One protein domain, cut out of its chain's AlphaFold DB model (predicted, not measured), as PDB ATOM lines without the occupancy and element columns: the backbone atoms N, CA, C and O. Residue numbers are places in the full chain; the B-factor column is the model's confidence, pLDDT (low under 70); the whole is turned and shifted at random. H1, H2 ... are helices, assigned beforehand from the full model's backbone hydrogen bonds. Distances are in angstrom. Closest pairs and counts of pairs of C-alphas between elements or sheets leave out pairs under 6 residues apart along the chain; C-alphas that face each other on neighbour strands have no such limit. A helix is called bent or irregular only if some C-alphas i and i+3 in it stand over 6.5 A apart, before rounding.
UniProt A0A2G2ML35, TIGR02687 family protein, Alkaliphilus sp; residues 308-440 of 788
ATOM      1  N   LEU A 308     126.818 245.988 177.400       94.12
ATOM      2  CA  LEU A 308     126.882 247.274 176.690       94.12
ATOM      3  C   LEU A 308     127.767 248.324 177.381       94.12
ATOM      4  O   LEU A 308     128.324 249.192 176.718       94.12
ATOM      5  N   ILE A 309     127.911 248.254 178.705       94.81
ATOM      6  CA  ILE A 309     128.701 249.229 179.462       94.81
ATOM      7  C   ILE A 309     130.169 249.172 179.043       94.81
ATOM      8  O   ILE A 309     130.764 250.212 178.773       94.81
ATOM      9  N   ASP A 310     130.745 247.973 178.940       94.19
ATOM     10  CA  ASP A 310     132.136 247.814 178.517       94.19
ATOM     11  C   ASP A 310     132.336 248.274 177.058       94.19
ATOM     12  O   ASP A 310     133.327 248.943 176.759       94.19
ATOM     13  N   GLU A 311     131.358 248.020 176.180       93.56
ATOM     14  CA  GLU A 311     131.370 248.479 174.778       93.56
ATOM     15  C   GLU A 311     131.457 250.003 174.683       93.56
ATOM     16  O   GLU A 311     132.289 250.536 173.950       93.56
ATOM     17  N   ILE A 312     130.656 250.706 175.484       94.56
ATOM     18  CA  ILE A 312     130.606 252.174 175.501       94.56
ATOM     19  C   ILE A 312     131.848 252.778 176.134       94.56
ATOM     20  O   ILE A 312     132.332 253.805 175.666       94.56
ATOM     21  N   ILE A 313     132.389 252.159 177.187       95.31
ATOM     22  CA  ILE A 313     133.656 252.610 177.776       95.31
ATOM     23  C   ILE A 313     134.758 252.571 176.712       95.31
ATOM     24  O   ILE A 313     135.496 253.545 176.565       95.31
ATOM     25  N   ILE A 314     134.862 251.469 175.964       95.25
ATOM     26  CA  ILE A 314     135.855 251.311 174.894       95.25
ATOM     27  C   ILE A 314     135.619 252.339 173.779       95.25
ATOM     28  O   ILE A 314     136.560 253.029 173.385       95.25
ATOM     29  N   GLU A 315     134.376 252.477 173.313       94.69
ATOM     30  CA  GLU A 315     133.991 253.443 172.280       94.69
ATOM     31  C   GLU A 315     134.365 254.873 172.677       94.69
ATOM     32  O   GLU A 315     135.117 255.524 171.956       94.69
ATOM     33  N   ARG A 316     133.965 255.326 173.868       94.62
ATOM     34  CA  ARG A 316     134.255 256.680 174.364       94.62
ATOM     35  C   ARG A 316     135.738 256.957 174.527       94.62
ATOM     36  O   ARG A 316     136.191 258.070 174.261       94.62
ATOM     37  N   ILE A 317     136.510 255.970 174.979       94.56
ATOM     38  CA  ILE A 317     137.966 256.109 175.061       94.56
ATOM     39  C   ILE A 317     138.535 256.377 173.662       94.56
ATOM     40  O   ILE A 317     139.331 257.302 173.504       94.56
ATOM     41  N   ILE A 318     138.108 255.610 172.658       94.56
ATOM     42  CA  ILE A 318     138.604 255.716 171.280       94.56
ATOM     43  C   ILE A 318     138.128 257.009 170.608       94.56
ATOM     44  O   ILE A 318     138.937 257.708 170.005       94.56
ATOM     45  N   GLU A 319     136.853 257.368 170.747       93.62
ATOM     46  CA  GLU A 319     136.287 258.629 170.247       93.62
ATOM     47  C   GLU A 319     136.986 259.842 170.838       93.62
ATOM     48  O   GLU A 319     137.281 260.805 170.137       93.62
ATOM     49  N   SER A 320     137.323 259.777 172.121       92.00
ATOM     50  CA  SER A 320     138.026 260.867 172.766       92.00
ATOM     51  C   SER A 320     139.454 261.046 172.239       92.00
ATOM     52  O   SER A 320     139.899 262.184 172.095       92.00
ATOM     53  N   VAL A 321     140.149 259.956 171.896       91.94
ATOM     54  CA  VAL A 321     141.457 260.023 171.220       91.94
ATOM     55  C   VAL A 321     141.310 260.558 169.793       91.94
ATOM     56  O   VAL A 321     142.109 261.391 169.375       91.94
ATOM     57  N   LEU A 322     140.275 260.135 169.058       90.56
ATOM     58  CA  LEU A 322     139.965 260.655 167.715       90.56
ATOM     59  C   LEU A 322     139.667 262.158 167.731       90.56
ATOM     60  O   LEU A 322     140.071 262.866 166.815       90.56
ATOM     61  N   GLY A 323     139.016 262.650 168.787       89.44
ATOM     62  CA  GLY A 323     138.790 264.076 169.031       89.44
ATOM     63  C   GLY A 323     140.039 264.855 169.465       89.44
ATOM     64  O   GLY A 323     139.924 266.027 169.809       89.44
ATOM     65  N   GLY A 324     141.219 264.227 169.491       87.56
ATOM     66  CA  GLY A 324     142.492 264.873 169.817       87.56
ATOM     67  C   GLY A 324     142.767 265.053 171.313       87.56
ATOM     68  O   GLY A 324     143.708 265.759 171.673       87.56
ATOM     69  N   ASN A 325     141.986 264.435 172.206       86.00
ATOM     70  CA  ASN A 325     142.219 264.558 173.645       86.00
ATOM     71  C   ASN A 325     143.432 263.718 174.091       86.00
ATOM     72  O   ASN A 325     143.436 262.490 173.978       86.00
ATOM     73  N   ARG A 326     144.432 264.394 174.669       84.94
ATOM     74  CA  ARG A 326     145.725 263.822 175.084       84.94
ATOM     75  C   ARG A 326     145.805 263.384 176.553       84.94
ATOM     76  O   ARG A 326     146.871 262.995 177.023       84.94
ATOM     77  N   GLU A 327     144.707 263.387 177.315       87.31
ATOM     78  CA  GLU A 327     144.698 262.921 178.719       87.31
ATOM     79  C   GLU A 327     144.759 261.377 178.831       87.31
ATOM     80  O   GLU A 327     143.892 260.715 179.411       87.31
ATOM     81  N   PHE A 328     145.784 260.755 178.245       90.50
ATOM     82  CA  PHE A 328     145.914 259.298 178.148       90.50
ATOM     83  C   PHE A 328     145.908 258.607 179.520       90.50
ATOM     84  O   PHE A 328     145.302 257.549 179.669       90.50
ATOM     85  N   ASN A 329     146.503 259.223 180.550       87.38
ATOM     86  CA  ASN A 329     146.580 258.656 181.904       87.38
ATOM     87  C   ASN A 329     145.203 258.373 182.529       87.38
ATOM     88  O   ASN A 329     145.024 257.343 183.183       87.38
ATOM     89  N   ALA A 330     144.229 259.268 182.339       85.81
ATOM     90  CA  ALA A 330     142.873 259.074 182.853       85.81
ATOM     91  C   ALA A 330     142.182 257.898 182.142       85.81
ATOM     92  O   ALA A 330     141.635 257.006 182.787       85.81
ATOM     93  N   ARG A 331     142.307 257.823 180.812       90.56
ATOM     94  CA  ARG A 331     141.719 256.751 179.987       90.56
ATOM     95  C   ARG A 331     142.340 255.387 180.263       90.56
ATOM     96  O   ARG A 331     141.623 254.401 180.404       90.56
ATOM     97  N   ILE A 332     143.662 255.338 180.420       90.75
ATOM     98  CA  ILE A 332     144.385 254.126 180.820       90.75
ATOM     99  C   ILE A 332     143.897 253.648 182.193       90.75
ATOM    100  O   ILE A 332     143.714 252.448 182.387       90.75
ATOM    101  N   ARG A 333     143.653 254.562 183.143       91.06
ATOM    102  CA  ARG A 333     143.113 254.220 184.469       91.06
ATOM    103  C   ARG A 333     141.715 253.613 184.370       91.06
ATOM    104  O   ARG A 333     141.484 252.571 184.975       91.06
ATOM    105  N   ILE A 334     140.829 254.220 183.578       91.38
ATOM    106  CA  ILE A 334     139.475 253.707 183.322       91.38
ATOM    107  C   ILE A 334     139.546 252.303 182.710       91.38
ATOM    108  O   ILE A 334     138.931 251.376 183.232       91.38
ATOM    109  N   ALA A 335     140.349 252.106 181.661       92.62
ATOM    110  CA  ALA A 335     140.511 250.799 181.025       92.62
ATOM    111  C   ALA A 335     141.095 249.747 181.991       92.62
ATOM    112  O   ALA A 335     140.589 248.628 182.072       92.62
ATOM    113  N   LYS A 336     142.116 250.104 182.785       90.06
ATOM    114  CA  LYS A 336     142.716 249.204 183.788       90.06
ATOM    115  C   LYS A 336     141.729 248.837 184.902       90.06
ATOM    116  O   LYS A 336     141.748 247.690 185.344       90.06
ATOM    117  N   ALA A 337     140.841 249.747 185.313       89.06
ATOM    118  CA  ALA A 337     139.807 249.471 186.315       89.06
ATOM    119  C   ALA A 337     138.813 248.384 185.864       89.06
ATOM    120  O   ALA A 337     138.241 247.687 186.699       89.06
ATOM    121  N   ARG A 338     138.649 248.176 184.551       91.88
ATOM    122  CA  ARG A 338     137.770 247.136 183.990       91.88
ATOM    123  C   ARG A 338     138.408 245.748 183.915       91.88
ATOM    124  O   ARG A 338     137.702 244.784 183.636       91.88
ATOM    125  N   ARG A 339     139.697 245.586 184.247       86.69
ATOM    126  CA  ARG A 339     140.368 244.266 184.274       86.69
ATOM    127  C   ARG A 339     139.747 243.271 185.261       86.69
ATOM    128  O   ARG A 339     139.951 242.071 185.114       86.69
ATOM    129  N   THR A 340     139.000 243.755 186.250       85.50
ATOM    130  CA  THR A 340     138.275 242.929 187.227       85.50
ATOM    131  C   THR A 340     136.773 242.841 186.949       85.50
ATOM    132  O   THR A 340     136.054 242.254 187.753       85.50
ATOM    133  N   SER A 341     136.300 243.417 185.837       85.88
ATOM    134  CA  SER A 341     134.889 243.394 185.441       85.88
ATOM    135  C   SER A 341     134.392 241.966 185.240       85.88
ATOM    136  O   SER A 341     135.111 241.105 184.729       85.88
ATOM    137  N   LEU A 342     133.117 241.730 185.543       85.19
ATOM    138  CA  LEU A 342     132.430 240.468 185.255       85.19
ATOM    139  C   LEU A 342     132.494 240.077 183.771       85.19
ATOM    140  O   LEU A 342     132.589 238.893 183.440       85.19
ATOM    141  N   TRP A 343     132.510 241.064 182.874       90.00
ATOM    142  CA  TRP A 343     132.550 240.846 181.428       90.00
ATOM    143  C   TRP A 343     133.966 240.763 180.855       90.00
ATOM    144  O   TRP A 343     134.109 240.615 179.640       90.00
ATOM    145  N   ILE A 344     135.021 240.803 181.682       88.94
ATOM    146  CA  ILE A 344     136.408 240.838 181.192       88.94
ATOM    147  C   ILE A 344     136.739 239.663 180.270       88.94
ATOM    148  O   ILE A 344     137.459 239.831 179.295       88.94
ATOM    149  N   ASN A 345     136.158 238.483 180.497       86.25
ATOM    150  CA  ASN A 345     136.377 237.322 179.630       86.25
ATOM    151  C   ASN A 345     135.930 237.557 178.176       86.25
ATOM    152  O   ASN A 345     136.437 236.891 177.277       86.25
ATOM    153  N   SER A 346     134.995 238.483 177.957       88.81
ATOM    154  CA  SER A 346     134.482 238.857 176.637       88.81
ATOM    155  C   SER A 346     135.164 240.095 176.047       88.81
ATOM    156  O   SER A 346     135.029 240.292 174.849       88.81
ATOM    157  N   PHE A 347     135.870 240.898 176.857       92.56
ATOM    158  CA  PHE A 347     136.482 242.176 176.443       92.56
ATOM    159  C   PHE A 347     137.989 242.279 176.715       92.56
ATOM    160  O   PHE A 347     138.584 243.349 176.578       92.56
ATOM    161  N   LYS A 348     138.628 241.197 177.170       94.25
ATOM    162  CA  LYS A 348     140.040 241.204 177.575       94.25
ATOM    163  C   LYS A 348     140.936 241.712 176.452       94.25
ATOM    164  O   LYS A 348     141.802 242.542 176.699       94.25
ATOM    165  N   ASN A 349     140.741 241.204 175.238       95.06
ATOM    166  CA  ASN A 349     141.590 241.565 174.107       95.06
ATOM    167  C   ASN A 349     141.353 243.023 173.697       95.06
ATOM    168  O   ASN A 349     142.301 243.744 173.410       95.06
ATOM    169  N   GLU A 350     140.110 243.483 173.743       95.94
ATOM    170  CA  GLU A 350     139.716 244.847 173.429       95.94
ATOM    171  C   GLU A 350     140.345 245.839 174.412       95.94
ATOM    172  O   GLU A 350     140.995 246.795 173.990       95.94
ATOM    173  N   TYR A 351     140.233 245.587 175.720       95.94
ATOM    174  CA  TYR A 351     140.844 246.443 176.738       95.94
ATOM    175  C   TYR A 351     142.370 246.415 176.695       95.94
ATOM    176  O   TYR A 351     142.989 247.473 176.791       95.94
ATOM    177  N   GLU A 352     142.999 245.248 176.541       95.62
ATOM    178  CA  GLU A 352     144.461 245.178 176.451       95.62
ATOM    179  C   GLU A 352     144.991 245.840 175.172       95.62
ATOM    180  O   GLU A 352     146.029 246.504 175.225       95.62
ATOM    181  N   ALA A 353     144.269 245.750 174.050       96.62
ATOM    182  CA  ALA A 353     144.588 246.518 172.850       96.62
ATOM    183  C   ALA A 353     144.492 248.023 173.140       96.62
ATOM    184  O   ALA A 353     145.479 248.734 172.973       96.62
ATOM    185  N   VAL A 354     143.360 248.513 173.662       96.62
ATOM    186  CA  VAL A 354     143.186 249.937 174.010       96.62
ATOM    187  C   VAL A 354     144.286 250.428 174.947       96.62
ATOM    188  O   VAL A 354     144.893 251.456 174.674       96.62
ATOM    189  N   ILE A 355     144.588 249.698 176.023       96.75
ATOM    190  CA  ILE A 355     145.624 250.089 176.990       96.75
ATOM    191  C   ILE A 355     146.978 250.245 176.296       96.75
ATOM    192  O   ILE A 355     147.623 251.273 176.479       96.75
ATOM    193  N   ASN A 356     147.402 249.268 175.490       97.19
ATOM    194  CA  ASN A 356     148.688 249.350 174.797       97.19
ATOM    195  C   ASN A 356     148.703 250.462 173.739       97.19
ATOM    196  O   ASN A 356     149.685 251.188 173.649       97.19
ATOM    197  N   GLY A 357     147.602 250.673 173.014       97.06
ATOM    198  CA  GLY A 357     147.477 251.794 172.081       97.06
ATOM    199  C   GLY A 357     147.586 253.160 172.768       97.06
ATOM    200  O   GLY A 357     148.291 254.045 172.293       97.06
ATOM    201  N   LEU A 358     146.939 253.338 173.921       96.62
ATOM    202  CA  LEU A 358     147.034 254.583 174.688       96.62
ATOM    203  C   LEU A 358     148.421 254.785 175.310       96.62
ATOM    204  O   LEU A 358     148.901 255.913 175.344       96.62
ATOM    205  N   GLU A 359     149.060 253.725 175.815       94.81
ATOM    206  CA  GLU A 359     150.427 253.809 176.350       94.81
ATOM    207  C   GLU A 359     151.428 254.155 175.239       94.81
ATOM    208  O   GLU A 359     152.304 254.986 175.472       94.81
ATOM    209  N   PHE A 360     151.251 253.611 174.026       95.75
ATOM    210  CA  PHE A 360     152.016 254.011 172.842       95.75
ATOM    211  C   PHE A 360     151.877 255.512 172.567       95.75
ATOM    212  O   PHE A 360     152.879 256.217 172.537       95.75
ATOM    213  N   LEU A 361     150.645 256.020 172.433       94.56
ATOM    214  CA  LEU A 361     150.404 257.440 172.141       94.56
ATOM    215  C   LEU A 361     150.956 258.352 173.239       94.56
ATOM    216  O   LEU A 361     151.606 259.350 172.952       94.56
ATOM    217  N   ARG A 362     150.756 257.978 174.506       92.69
ATOM    218  CA  ARG A 362     151.287 258.710 175.659       92.69
ATOM    219  C   ARG A 362     152.810 258.790 175.640       92.69
ATOM    220  O   ARG A 362     153.373 259.816 176.013       92.69
ATOM    221  N   LYS A 363     153.474 257.689 175.286       90.31
ATOM    222  CA  LYS A 363     154.935 257.620 175.203       90.31
ATOM    223  C   LYS A 363     155.454 258.405 174.012       90.31
ATOM    224  O   LYS A 363     156.417 259.137 174.173       90.31
ATOM    225  N   LEU A 364     154.793 258.299 172.868       90.69
ATOM    226  CA  LEU A 364     155.159 259.035 171.670       90.69
ATOM    227  C   LEU A 364     155.074 260.549 171.891       90.69
ATOM    228  O   LEU A 364     156.025 261.252 171.576       90.69
ATOM    229  N   ASP A 365     153.994 261.033 172.511       86.56
ATOM    230  CA  ASP A 365     153.845 262.450 172.870       86.56
ATOM    231  C   ASP A 365     155.001 262.935 173.757       86.56
ATOM    232  O   ASP A 365     155.591 263.972 173.472       86.56
ATOM    233  N   TYR A 366     155.376 262.158 174.780       82.44
ATOM    234  CA  TYR A 366     156.514 262.475 175.649       82.44
ATOM    235  C   TYR A 366     157.860 262.496 174.900       82.44
ATOM    236  O   TYR A 366     158.710 263.331 175.191       82.44
ATOM    237  N   LEU A 367     158.062 261.583 173.946       78.50
ATOM    238  CA  LEU A 367     159.336 261.416 173.238       78.50
ATOM    239  C   LEU A 367     159.491 262.350 172.037       78.50
ATOM    240  O   LEU A 367     160.616 262.651 171.651       78.50
ATOM    241  N   SER A 368     158.386 262.825 171.456       69.50
ATOM    242  CA  SER A 368     158.401 263.698 170.277       69.50
ATOM    243  C   SER A 368     159.175 265.006 170.484       69.50
ATOM    244  O   SER A 368     159.748 265.533 169.536       69.50
ATOM    245  N   GLU A 369     159.276 265.486 171.727       60.19
ATOM    246  CA  GLU A 369     160.072 266.667 172.097       60.19
ATOM    247  C   GLU A 369     161.567 266.344 172.303       60.19
ATOM    248  O   GLU A 369     162.409 267.240 172.270       60.19
ATOM    249  N   ALA A 370     161.904 265.064 172.492       58.53
ATOM    250  CA  ALA A 370     163.235 264.567 172.842       58.53
ATOM    251  C   ALA A 370     163.960 263.854 171.685       58.53
ATOM    252  O   ALA A 370     165.108 263.453 171.855       58.53
ATOM    253  N   LEU A 371     163.326 263.688 170.518       65.31
ATOM    254  CA  LEU A 371     163.908 263.085 169.310       65.31
ATOM    255  C   LEU A 371     164.986 263.996 168.701       65.31
ATOM    256  O   LEU A 371     164.785 264.537 167.624       65.31
ATOM    257  N   ASN A 372     166.124 264.199 169.362       72.25
ATOM    258  CA  ASN A 372     167.289 264.899 168.811       72.25
ATOM    259  C   ASN A 372     168.573 264.236 169.320       72.25
ATOM    260  O   ASN A 372     169.166 264.682 170.299       72.25
ATOM    261  N   ALA A 373     169.001 263.154 168.664       77.50
ATOM    262  CA  ALA A 373     170.289 262.534 168.959       77.50
ATOM    263  C   ALA A 373     171.443 263.318 168.306       77.50
ATOM    264  O   ALA A 373     171.447 263.535 167.093       77.50
ATOM    265  N   GLU A 374     172.449 263.702 169.095       79.44
ATOM    266  CA  GLU A 374     173.654 264.390 168.600       79.44
ATOM    267  C   GLU A 374     174.720 263.406 168.087       79.44
ATOM    268  O   GLU A 374     175.553 263.751 167.245       79.44
ATOM    269  N   SER A 375     174.686 262.156 168.557       81.62
ATOM    270  CA  SER A 375     175.622 261.104 168.166       81.62
ATOM    271  C   SER A 375     174.964 259.724 168.046       81.62
ATOM    272  O   SER A 375     173.883 259.476 168.577       81.62
ATOM    273  N   LEU A 376     175.650 258.777 167.385       79.19
ATOM    274  CA  LEU A 376     175.219 257.368 167.337       79.19
ATOM    275  C   LEU A 376     175.105 256.759 168.743       79.19
ATOM    276  O   LEU A 376     174.178 256.009 169.022       79.19
ATOM    277  N   ASN A 377     176.019 257.120 169.645       83.19
ATOM    278  CA  ASN A 377     175.987 256.700 171.043       83.19
ATOM    279  C   ASN A 377     174.674 257.125 171.730       83.19
ATOM    280  O   ASN A 377     174.049 256.319 172.429       83.19
ATOM    281  N   ASP A 378     174.245 258.367 171.498       82.94
ATOM    282  CA  ASP A 378     172.998 258.899 172.053       82.94
ATOM    283  C   ASP A 378     171.802 258.174 171.453       82.94
ATOM    284  O   ASP A 378     170.953 257.693 172.194       82.94
ATOM    285  N   LEU A 379     171.781 257.979 170.132       83.75
ATOM    286  CA  LEU A 379     170.675 257.317 169.444       83.75
ATOM    287  C   LEU A 379     170.473 255.861 169.906       83.75
ATOM    288  O   LEU A 379     169.350 255.454 170.205       83.75
ATOM    289  N   TYR A 380     171.554 255.086 170.054       85.00
ATOM    290  CA  TYR A 380     171.482 253.736 170.630       85.00
ATOM    291  C   TYR A 380     171.005 253.761 172.091       85.00
ATOM    292  O   TYR A 380     170.230 252.901 172.522       85.00
ATOM    293  N   SER A 381     171.459 254.736 172.880       84.25
ATOM    294  CA  SER A 381     171.063 254.873 174.286       84.25
ATOM    295  C   SER A 381     169.596 255.281 174.430       84.25
ATOM    296  O   SER A 381     168.887 254.737 175.273       84.25
ATOM    297  N   MET A 382     169.102 256.176 173.578       85.31
ATOM    298  CA  MET A 382     167.690 256.552 173.515       85.31
ATOM    299  C   MET A 382     166.823 255.356 173.122       85.31
ATOM    300  O   MET A 382     165.790 255.113 173.750       85.31
ATOM    301  N   TYR A 383     167.266 254.556 172.145       86.69
ATOM    302  CA  TYR A 383     166.536 253.355 171.756       86.69
ATOM    303  C   TYR A 383     166.434 252.350 172.904       86.69
ATOM    304  O   TYR A 383     165.332 251.996 173.326       86.69
ATOM    305  N   THR A 384     167.579 251.949 173.460       85.44
ATOM    306  CA  THR A 384     167.668 250.914 174.504       85.44
ATOM    307  C   THR A 384     166.962 251.281 175.813       85.44
ATOM    308  O   THR A 384     166.513 250.377 176.520       85.44
ATOM    309  N   ASN A 385     166.833 252.573 176.137       82.88
ATOM    310  CA  ASN A 385     166.209 253.033 177.380       82.88
ATOM    311  C   ASN A 385     164.743 253.467 177.211       82.88
ATOM    312  O   ASN A 385     163.916 253.207 178.092       82.88
ATOM    313  N   GLU A 386     164.399 254.113 176.093       82.81
ATOM    314  CA  GLU A 386     163.110 254.793 175.932       82.81
ATOM    315  C   GLU A 386     162.299 254.266 174.745       82.81
ATOM    316  O   GLU A 386     161.155 253.840 174.940       82.81
ATOM    317  N   PHE A 387     162.867 254.235 173.531       85.75
ATOM    318  CA  PHE A 387     162.077 253.946 172.322       85.75
ATOM    319  C   PHE A 387     161.615 252.494 172.230       85.75
ATOM    320  O   PHE A 387     160.567 252.237 171.644       85.75
ATOM    321  N   ILE A 388     162.296 251.556 172.896       87.50
ATOM    322  CA  ILE A 388     161.840 250.158 172.995       87.50
ATOM    323  C   ILE A 388     160.402 250.028 173.521       87.50
ATOM    324  O   ILE A 388     159.710 249.055 173.226       87.50
ATOM    325  N   GLN A 389     159.922 251.008 174.297       88.44
ATOM    326  CA  GLN A 389     158.553 251.014 174.818       88.44
ATOM    327  C   GLN A 389     157.526 251.289 173.711       88.44
ATOM    328  O   GLN A 389     156.403 250.790 173.799       88.44
ATOM    329  N   LEU A 390     157.896 252.042 172.670       91.12
ATOM    330  CA  LEU A 390     157.045 252.301 171.507       91.12
ATOM    331  C   LEU A 390     156.829 251.015 170.709       91.12
ATOM    332  O   LEU A 390     155.681 250.610 170.523       91.12
ATOM    333  N   ASP A 391     157.912 250.326 170.339       89.62
ATOM    334  CA  ASP A 391     157.844 249.040 169.630       89.62
ATOM    335  C   ASP A 391     157.082 247.986 170.448       89.62
ATOM    336  O   ASP A 391     156.194 247.305 169.929       89.62
ATOM    337  N   TYR A 392     157.346 247.907 171.760       91.62
ATOM    338  CA  TYR A 392     156.631 247.010 172.670       91.62
ATOM    339  C   TYR A 392     155.118 247.267 172.667       91.62
ATOM    340  O   TYR A 392     154.328 246.343 172.457       91.62
ATOM    341  N   HIS A 393     154.688 248.511 172.898       94.75
ATOM    342  CA  HIS A 393     153.264 248.834 172.978       94.75
ATOM    343  C   HIS A 393     152.565 248.707 171.621       94.75
ATOM    344  O   HIS A 393     151.430 248.228 171.573       94.75
ATOM    345  N   TYR A 394     153.243 249.047 170.524       94.19
ATOM    346  CA  TYR A 394     152.734 248.838 169.171       94.19
ATOM    347  C   TYR A 394     152.521 247.344 168.881       94.19
ATOM    348  O   TYR A 394     151.408 246.927 168.549       94.19
ATOM    349  N   ARG A 395     153.530 246.496 169.122       92.00
ATOM    350  CA  ARG A 395     153.412 245.035 168.971       92.00
ATOM    351  C   ARG A 395     152.309 244.453 169.852       92.00
ATOM    352  O   ARG A 395     151.495 243.657 169.378       92.00
ATOM    353  N   LYS A 396     152.244 244.851 171.127       93.94
ATOM    354  CA  LYS A 396     151.211 244.369 172.057       93.94
ATOM    355  C   LYS A 396     149.811 244.805 171.645       93.94
ATOM    356  O   LYS A 396     148.890 243.998 171.764       93.94
ATOM    357  N   PHE A 397     149.641 246.021 171.122       95.81
ATOM    358  CA  PHE A 397     148.371 246.450 170.538       95.81
ATOM    359  C   PHE A 397     147.914 245.463 169.458       95.81
ATOM    360  O   PHE A 397     146.806 244.937 169.562       95.81
ATOM    361  N   TYR A 398     148.770 245.139 168.483       92.12
ATOM    362  CA  TYR A 398     148.411 244.207 167.409       92.12
ATOM    363  C   TYR A 398     148.167 242.785 167.891       92.12
ATOM    364  O   TYR A 398     147.214 242.151 167.440       92.12
ATOM    365  N   TYR A 399     148.981 242.293 168.825       91.88
ATOM    366  CA  TYR A 399     148.798 240.962 169.398       91.88
ATOM    367  C   TYR A 399     147.394 240.772 169.987       91.88
ATOM    368  O   TYR A 399     146.761 239.736 169.772       91.88
ATOM    369  N   TYR A 400     146.888 241.770 170.717       94.75
ATOM    370  CA  TYR A 400     145.537 241.721 171.269       94.75
ATOM    371  C   TYR A 400     144.468 242.058 170.225       94.75
ATOM    372  O   TYR A 400     143.463 241.354 170.151       94.75
ATOM    373  N   TYR A 401     144.698 243.063 169.379       94.31
ATOM    374  CA  TYR A 401     143.791 243.460 168.299       94.31
ATOM    375  C   TYR A 401     143.476 242.303 167.343       94.31
ATOM    376  O   TYR A 401     142.323 242.110 166.954       94.31
ATOM    377  N   ASP A 402     144.471 241.487 166.991       90.81
ATOM    378  CA  ASP A 402     144.286 240.354 166.081       90.81
ATOM    379  C   ASP A 402     143.365 239.267 166.666       90.81
ATOM    380  O   ASP A 402     142.741 238.530 165.901       90.81
ATOM    381  N   LYS A 403     143.202 239.226 167.997       91.94
ATOM    382  CA  LYS A 403     142.334 238.291 168.736       91.94
ATOM    383  C   LYS A 403     140.931 238.831 169.024       91.94
ATOM    384  O   LYS A 403     140.136 238.141 169.663       91.94
ATOM    385  N   VAL A 404     140.636 240.062 168.618       91.88
ATOM    386  CA  VAL A 404     139.307 240.662 168.771       91.88
ATOM    387  C   VAL A 404     138.389 240.176 167.650       91.88
ATOM    388  O   VAL A 404     138.767 240.196 166.478       91.88
ATOM    389  N   ASN A 405     137.168 239.773 168.015       85.56
ATOM    390  CA  ASN A 405     136.168 239.285 167.063       85.56
ATOM    391  C   ASN A 405     135.554 240.426 166.235       85.56
ATOM    392  O   ASN A 405     135.554 240.356 165.011       85.56
ATOM    393  N   ASN A 406     135.044 241.479 166.894       85.44
ATOM    394  CA  ASN A 406     134.514 242.669 166.223       85.44
ATOM    395  C   ASN A 406     135.533 243.816 166.303       85.44
ATOM    396  O   ASN A 406     135.746 244.406 167.362       85.44
ATOM    397  N   LYS A 407     136.148 244.134 165.163       89.44
ATOM    398  CA  LYS A 407     137.225 245.123 165.059       89.44
ATOM    399  C   LYS A 407     136.735 246.533 164.710       89.44
ATOM    400  O   LYS A 407     137.581 247.418 164.607       89.44
ATOM    401  N   ASP A 408     135.431 246.769 164.553       87.81
ATOM    402  CA  ASP A 408     134.875 248.023 164.020       87.81
ATOM    403  C   ASP A 408     135.351 249.248 164.808       87.81
ATOM    404  O   ASP A 408     135.949 250.168 164.245       87.81
ATOM    405  N   VAL A 409     135.179 249.229 166.133       85.94
ATOM    406  CA  VAL A 409     135.562 250.348 167.009       85.94
ATOM    407  C   VAL A 409     137.087 250.503 167.066       85.94
ATOM    408  O   VAL A 409     137.617 251.603 166.899       85.94
ATOM    409  N   LEU A 410     137.819 249.396 167.230       93.50
ATOM    410  CA  LEU A 410     139.283 249.407 167.339       93.50
ATOM    411  C   LEU A 410     139.990 249.757 166.029       93.50
ATOM    412  O   LEU A 410     141.124 250.229 166.064       93.50
ATOM    413  N   SER A 411     139.348 249.557 164.875       92.94
ATOM    414  CA  SER A 411     139.914 249.898 163.567       92.94
ATOM    415  C   SER A 411     140.249 251.387 163.455       92.94
ATOM    416  O   SER A 411     141.231 251.751 162.808       92.94
ATOM    417  N   LYS A 412     139.481 252.249 164.136       93.56
ATOM    418  CA  LYS A 412     139.734 253.691 164.184       93.56
ATOM    419  C   LYS A 412     141.023 253.999 164.955       93.56
ATOM    420  O   LYS A 412     141.867 254.738 164.456       93.56
ATOM    421  N   LEU A 413     141.211 253.374 166.121       94.25
ATOM    422  CA  LEU A 413     142.440 253.504 166.915       94.25
ATOM    423  C   LEU A 413     143.650 252.921 166.172       94.25
ATOM    424  O   LEU A 413     144.698 253.555 166.134       94.25
ATOM    425  N   LYS A 414     143.486 251.761 165.522       94.69
ATOM    426  CA  LYS A 414     144.516 251.135 164.683       94.69
ATOM    427  C   LYS A 414     145.074 252.124 163.653       94.69
ATOM    428  O   LYS A 414     146.283 252.300 163.591       94.69
ATOM    429  N   LYS A 415     144.207 252.801 162.890       93.44
ATOM    430  CA  LYS A 415     144.627 253.774 161.863       93.44
ATOM    431  C   LYS A 415     145.450 254.926 162.447       93.44
ATOM    432  O   LYS A 415     146.445 255.324 161.848       93.44
ATOM    433  N   ILE A 416     145.054 255.441 163.615       93.00
ATOM    434  CA  ILE A 416     145.819 256.481 164.317       93.00
ATOM    435  C   ILE A 416     147.205 255.948 164.685       93.00
ATOM    436  O   ILE A 416     148.199 256.602 164.388       93.00
ATOM    437  N   LEU A 417     147.271 254.765 165.303       94.31
ATOM    438  CA  LEU A 417     148.529 254.156 165.733       94.31
ATOM    439  C   LEU A 417     149.460 253.863 164.556       94.31
ATOM    440  O   LEU A 417     150.639 254.159 164.661       94.31
ATOM    441  N   GLU A 418     148.952 253.339 163.437       90.81
ATOM    442  CA  GLU A 418     149.749 253.100 162.223       90.81
ATOM    443  C   GLU A 418     150.352 254.392 161.686       90.81
ATOM    444  O   GLU A 418     151.561 254.468 161.488       90.81
ATOM    445  N   ASN A 419     149.528 255.427 161.504       91.88
ATOM    446  CA  ASN A 419     150.009 256.706 160.996       91.88
ATOM    447  C   ASN A 419     151.035 257.335 161.950       91.88
ATOM    448  O   ASN A 419     152.050 257.844 161.493       91.88
ATOM    449  N   LYS A 420     150.788 257.278 163.263       91.50
ATOM    450  CA  LYS A 420     151.701 257.803 164.286       91.50
ATOM    451  C   LYS A 420     153.003 257.007 164.381       91.50
ATOM    452  O   LYS A 420     154.063 257.598 164.506       91.50
ATOM    453  N   TYR A 421     152.946 255.683 164.282       90.75
ATOM    454  CA  TYR A 421     154.136 254.833 164.299       90.75
ATOM    455  C   TYR A 421     155.037 255.091 163.091       90.75
ATOM    456  O   TYR A 421     156.242 255.244 163.251       90.75
ATOM    457  N   VAL A 422     154.456 255.203 161.894       87.62
ATOM    458  CA  VAL A 422     155.230 255.463 160.673       87.62
ATOM    459  C   VAL A 422     155.764 256.896 160.653       87.62
ATOM    460  O   VAL A 422     156.977 257.087 160.624       87.62
ATOM    461  N   LYS A 423     154.883 257.897 160.732       88.06
ATOM    462  CA  LYS A 423     155.250 259.300 160.477       88.06
ATOM    463  C   LYS A 423     155.943 259.997 161.636       88.06
ATOM    464  O   LYS A 423     156.801 260.840 161.421       88.06
ATOM    465  N   ASP A 424     155.566 259.667 162.867       87.88
ATOM    466  CA  ASP A 424     156.028 260.419 164.036       87.88
ATOM    467  C   ASP A 424     157.131 259.667 164.801       87.88
ATOM    468  O   ASP A 424     157.759 260.243 165.686       87.88
ATOM    469  N   TYR A 425     157.385 258.393 164.471       87.88
ATOM    470  CA  TYR A 425     158.430 257.588 165.105       87.88
ATOM    471  C   TYR A 425     159.439 257.002 164.110       87.88
ATOM    472  O   TYR A 425     160.627 257.328 164.207       87.88
ATOM    473  N   LEU A 426     159.009 256.170 163.154       86.00
ATOM    474  CA  LEU A 426     159.935 255.505 162.232       86.00
ATOM    475  C   LEU A 426     160.621 256.487 161.278       86.00
ATOM    476  O   LEU A 426     161.844 256.443 161.163       86.00
ATOM    477  N   GLU A 427     159.871 257.381 160.627       84.44
ATOM    478  CA  GLU A 427     160.421 258.369 159.689       84.44
ATOM    479  C   GLU A 427     161.465 259.290 160.361       84.44
ATOM    480  O   GLU A 427     162.603 259.322 159.883       84.44
ATOM    481  N   PRO A 428     161.183 259.968 161.500       84.12
ATOM    482  CA  PRO A 428     162.166 260.843 162.142       84.12
ATOM    483  C   PRO A 428     163.405 260.087 162.629       84.12
ATOM    484  O   PRO A 428     164.527 260.558 162.442       84.12
ATOM    485  N   THR A 429     163.220 258.898 163.212       83.12
ATOM    486  CA  THR A 429     164.338 258.072 163.696       83.12
ATOM    487  C   THR A 429     165.215 257.602 162.536       83.12
ATOM    488  O   THR A 429     166.439 257.622 162.648       83.12
ATOM    489  N   SER A 430     164.611 257.245 161.399       82.88
ATOM    490  CA  SER A 430     165.336 256.830 160.191       82.88
ATOM    491  C   SER A 430     166.120 257.987 159.575       82.88
ATOM    492  O   SER A 430     167.283 257.817 159.226       82.88
ATOM    493  N   ILE A 431     165.533 259.188 159.508       83.25
ATOM    494  CA  ILE A 431     166.227 260.394 159.025       83.25
ATOM    495  C   ILE A 431     167.434 260.715 159.917       83.25
ATOM    496  O   ILE A 431     168.515 261.022 159.411       83.25
ATOM    497  N   GLN A 432     167.282 260.625 161.243       82.94
ATOM    498  CA  GLN A 432     168.394 260.846 162.175       82.94
ATOM    499  C   GLN A 432     169.486 259.795 162.036       82.94
ATOM    500  O   GLN A 432     170.665 260.146 162.009       82.94
ATOM    501  N   TRP A 433     169.100 258.526 161.915       81.69
ATOM    502  CA  TRP A 433     170.021 257.426 161.674       81.69
ATOM    503  C   TRP A 433     170.855 257.660 160.409       81.69
ATOM    504  O   TRP A 433     172.082 257.703 160.495       81.69
ATOM    505  N   SER A 434     170.207 257.920 159.269       79.94
ATOM    506  CA  SER A 434     170.890 258.181 157.995       79.94
ATOM    507  C   SER A 434     171.823 259.387 158.084       79.94
ATOM    508  O   SER A 434     173.001 259.279 157.745       79.94
ATOM    509  N   ARG A 435     171.353 260.508 158.650       82.12
ATOM    510  CA  ARG A 435     172.173 261.717 158.837       82.12
ATOM    511  C   ARG A 435     173.424 261.448 159.679       82.12
ATOM    512  O   ARG A 435     174.494 261.977 159.381       82.12
ATOM    513  N   LEU A 436     173.309 260.682 160.765       78.94
ATOM    514  CA  LEU A 436     174.444 260.383 161.648       78.94
ATOM    515  C   LEU A 436     175.471 259.454 160.988       78.94
ATOM    516  O   LEU A 436     176.666 259.589 161.263       78.94
ATOM    517  N   ILE A 437     175.023 258.551 160.113       75.19
ATOM    518  CA  ILE A 437     175.897 257.681 159.320       75.19
ATOM    519  C   ILE A 437     176.627 258.473 158.232       75.19
ATOM    520  O   ILE A 437     177.851 258.376 158.123       75.19
ATOM    521  N   GLU A 438     175.903 259.288 157.459       72.81
ATOM    522  CA  GLU A 438     176.465 260.095 156.365       72.81
ATOM    523  C   GLU A 438     177.577 261.030 156.855       72.81
ATOM    524  O   GLU A 438     178.643 261.102 156.245       72.81
ATOM    525  N   ASN A 439     177.380 261.675 158.009       68.00
ATOM    526  CA  ASN A 439     178.353 262.613 158.579       68.00
ATOM    527  C   ASN A 439     179.670 261.960 159.049       68.00
ATOM    528  O   ASN A 439     180.651 262.671 159.267       68.00
ATOM    529  N   ARG A 440     179.708 260.635 159.251       62.47
ATOM    530  CA  ARG A 440     180.870 259.901 159.794       62.47
ATOM    531  C   ARG A 440     181.619 259.059 158.757       62.47
ATOM    532  O   ARG A 440     182.783 258.715 158.979       62.47
TER     533      ARG A 440
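This is residues 308 to 440 of the 788 residues of the protein "TIGR02687 family protein" of Alkaliphilus sp (UniProt A0A2G2ML35). A rod of helices, thick along one part and thin at the other end: H1, H2, H3, H4b and H5a make an up-and-down bundle, each running against the one before it, with H3 in its middle. H5, the longest helix, runs nearly straight and carries on past the bundle as H5b, beside H4a, and these two arms make the thin end together with the link from H3 to H4, residues 369 to 375, and the last printed residues, 439 to 440. The 133 printed residues have five named helices, H1 to H5 in chain order, and no named strand; the class is all helix. The whole is only just compact, close to loose, with a radius of gyration of the C-alphas of 16.6 A, and spans 58 by 25 by 25 A.

H5, residues 408 to 438, was assigned by its hydrogen bonds as one helix but is bent, C-alphas 424 and 427 being 6.5 A apart; its arms H5a, 408 to 424, and H5b, 427 to 438, stand at a shallow tilt of 22 degrees. H5a touches the hub H3, residues 344 to 368, the same way at 23 degrees, closest at the C-alphas of Gly 357 and Leu 417, 6.9 A. H3 is irregular, C-alphas 346 and 349 being 8.0 A apart, with a kink of 31 degrees near residue 351. H4, residues 376 to 401, was likewise assigned as one helix but is bent, C-alphas 385 and 388 being 6.8 A apart; H4a, 376 to 385, and H4b, 388 to 401, stand at a steep tilt of 45 degrees. H4b touches H3, opposite ways at a shallow tilt of 27 degrees, with the C-alphas of Ala 353 and Phe 397 closest at 4.4 A. H4b and H5a, a helical hairpin, only just touch, with 3 pairs of C-alphas within 8 A, closest at Tyr 401 and Leu 410, 7.5 A. H4a and H5b also only just touch, with 3 such pairs, closest at Leu 376 and Leu 436, 6.5 A. H2, residues 328 to 340, only just irregular with C-alphas 337 and 340 6.8 A apart, forms a hairpin with H3, closest at the C-alphas of Ile 332 and Ile 355, 5.7 A. H1, residues 308 to 322, touches H5a residues 409 to 416 alone, closest at the C-alphas of Ile 318 and Leu 413, 6.2 A. Every O i to N i+4 pair is within hydrogen-bond range in H1, H4a, H4b and H5b; in H2 it is 7 of 9, in H3 19 of 21, in H5a 11 of 13.

H3 is 33.5 A long, H5a 24.5 A, H1 20.8 A, H2 20.2 A, H4b 19.8 A, H5b 16.5 A and H4a 14.2 A. H1 begins at C-alpha 308 (126.882, 247.274, 176.690), and H5b ends at C-alpha 438 (176.465, 260.095, 156.365).

The two C-alphas farthest apart, those of Leu 342 and Arg 440, are 58.1 A apart. The printed part has no cut and no long link. Residues 368 to 371 and 439 to 440 are under 70 in pLDDT, against a mean of 88.1 for the printed part.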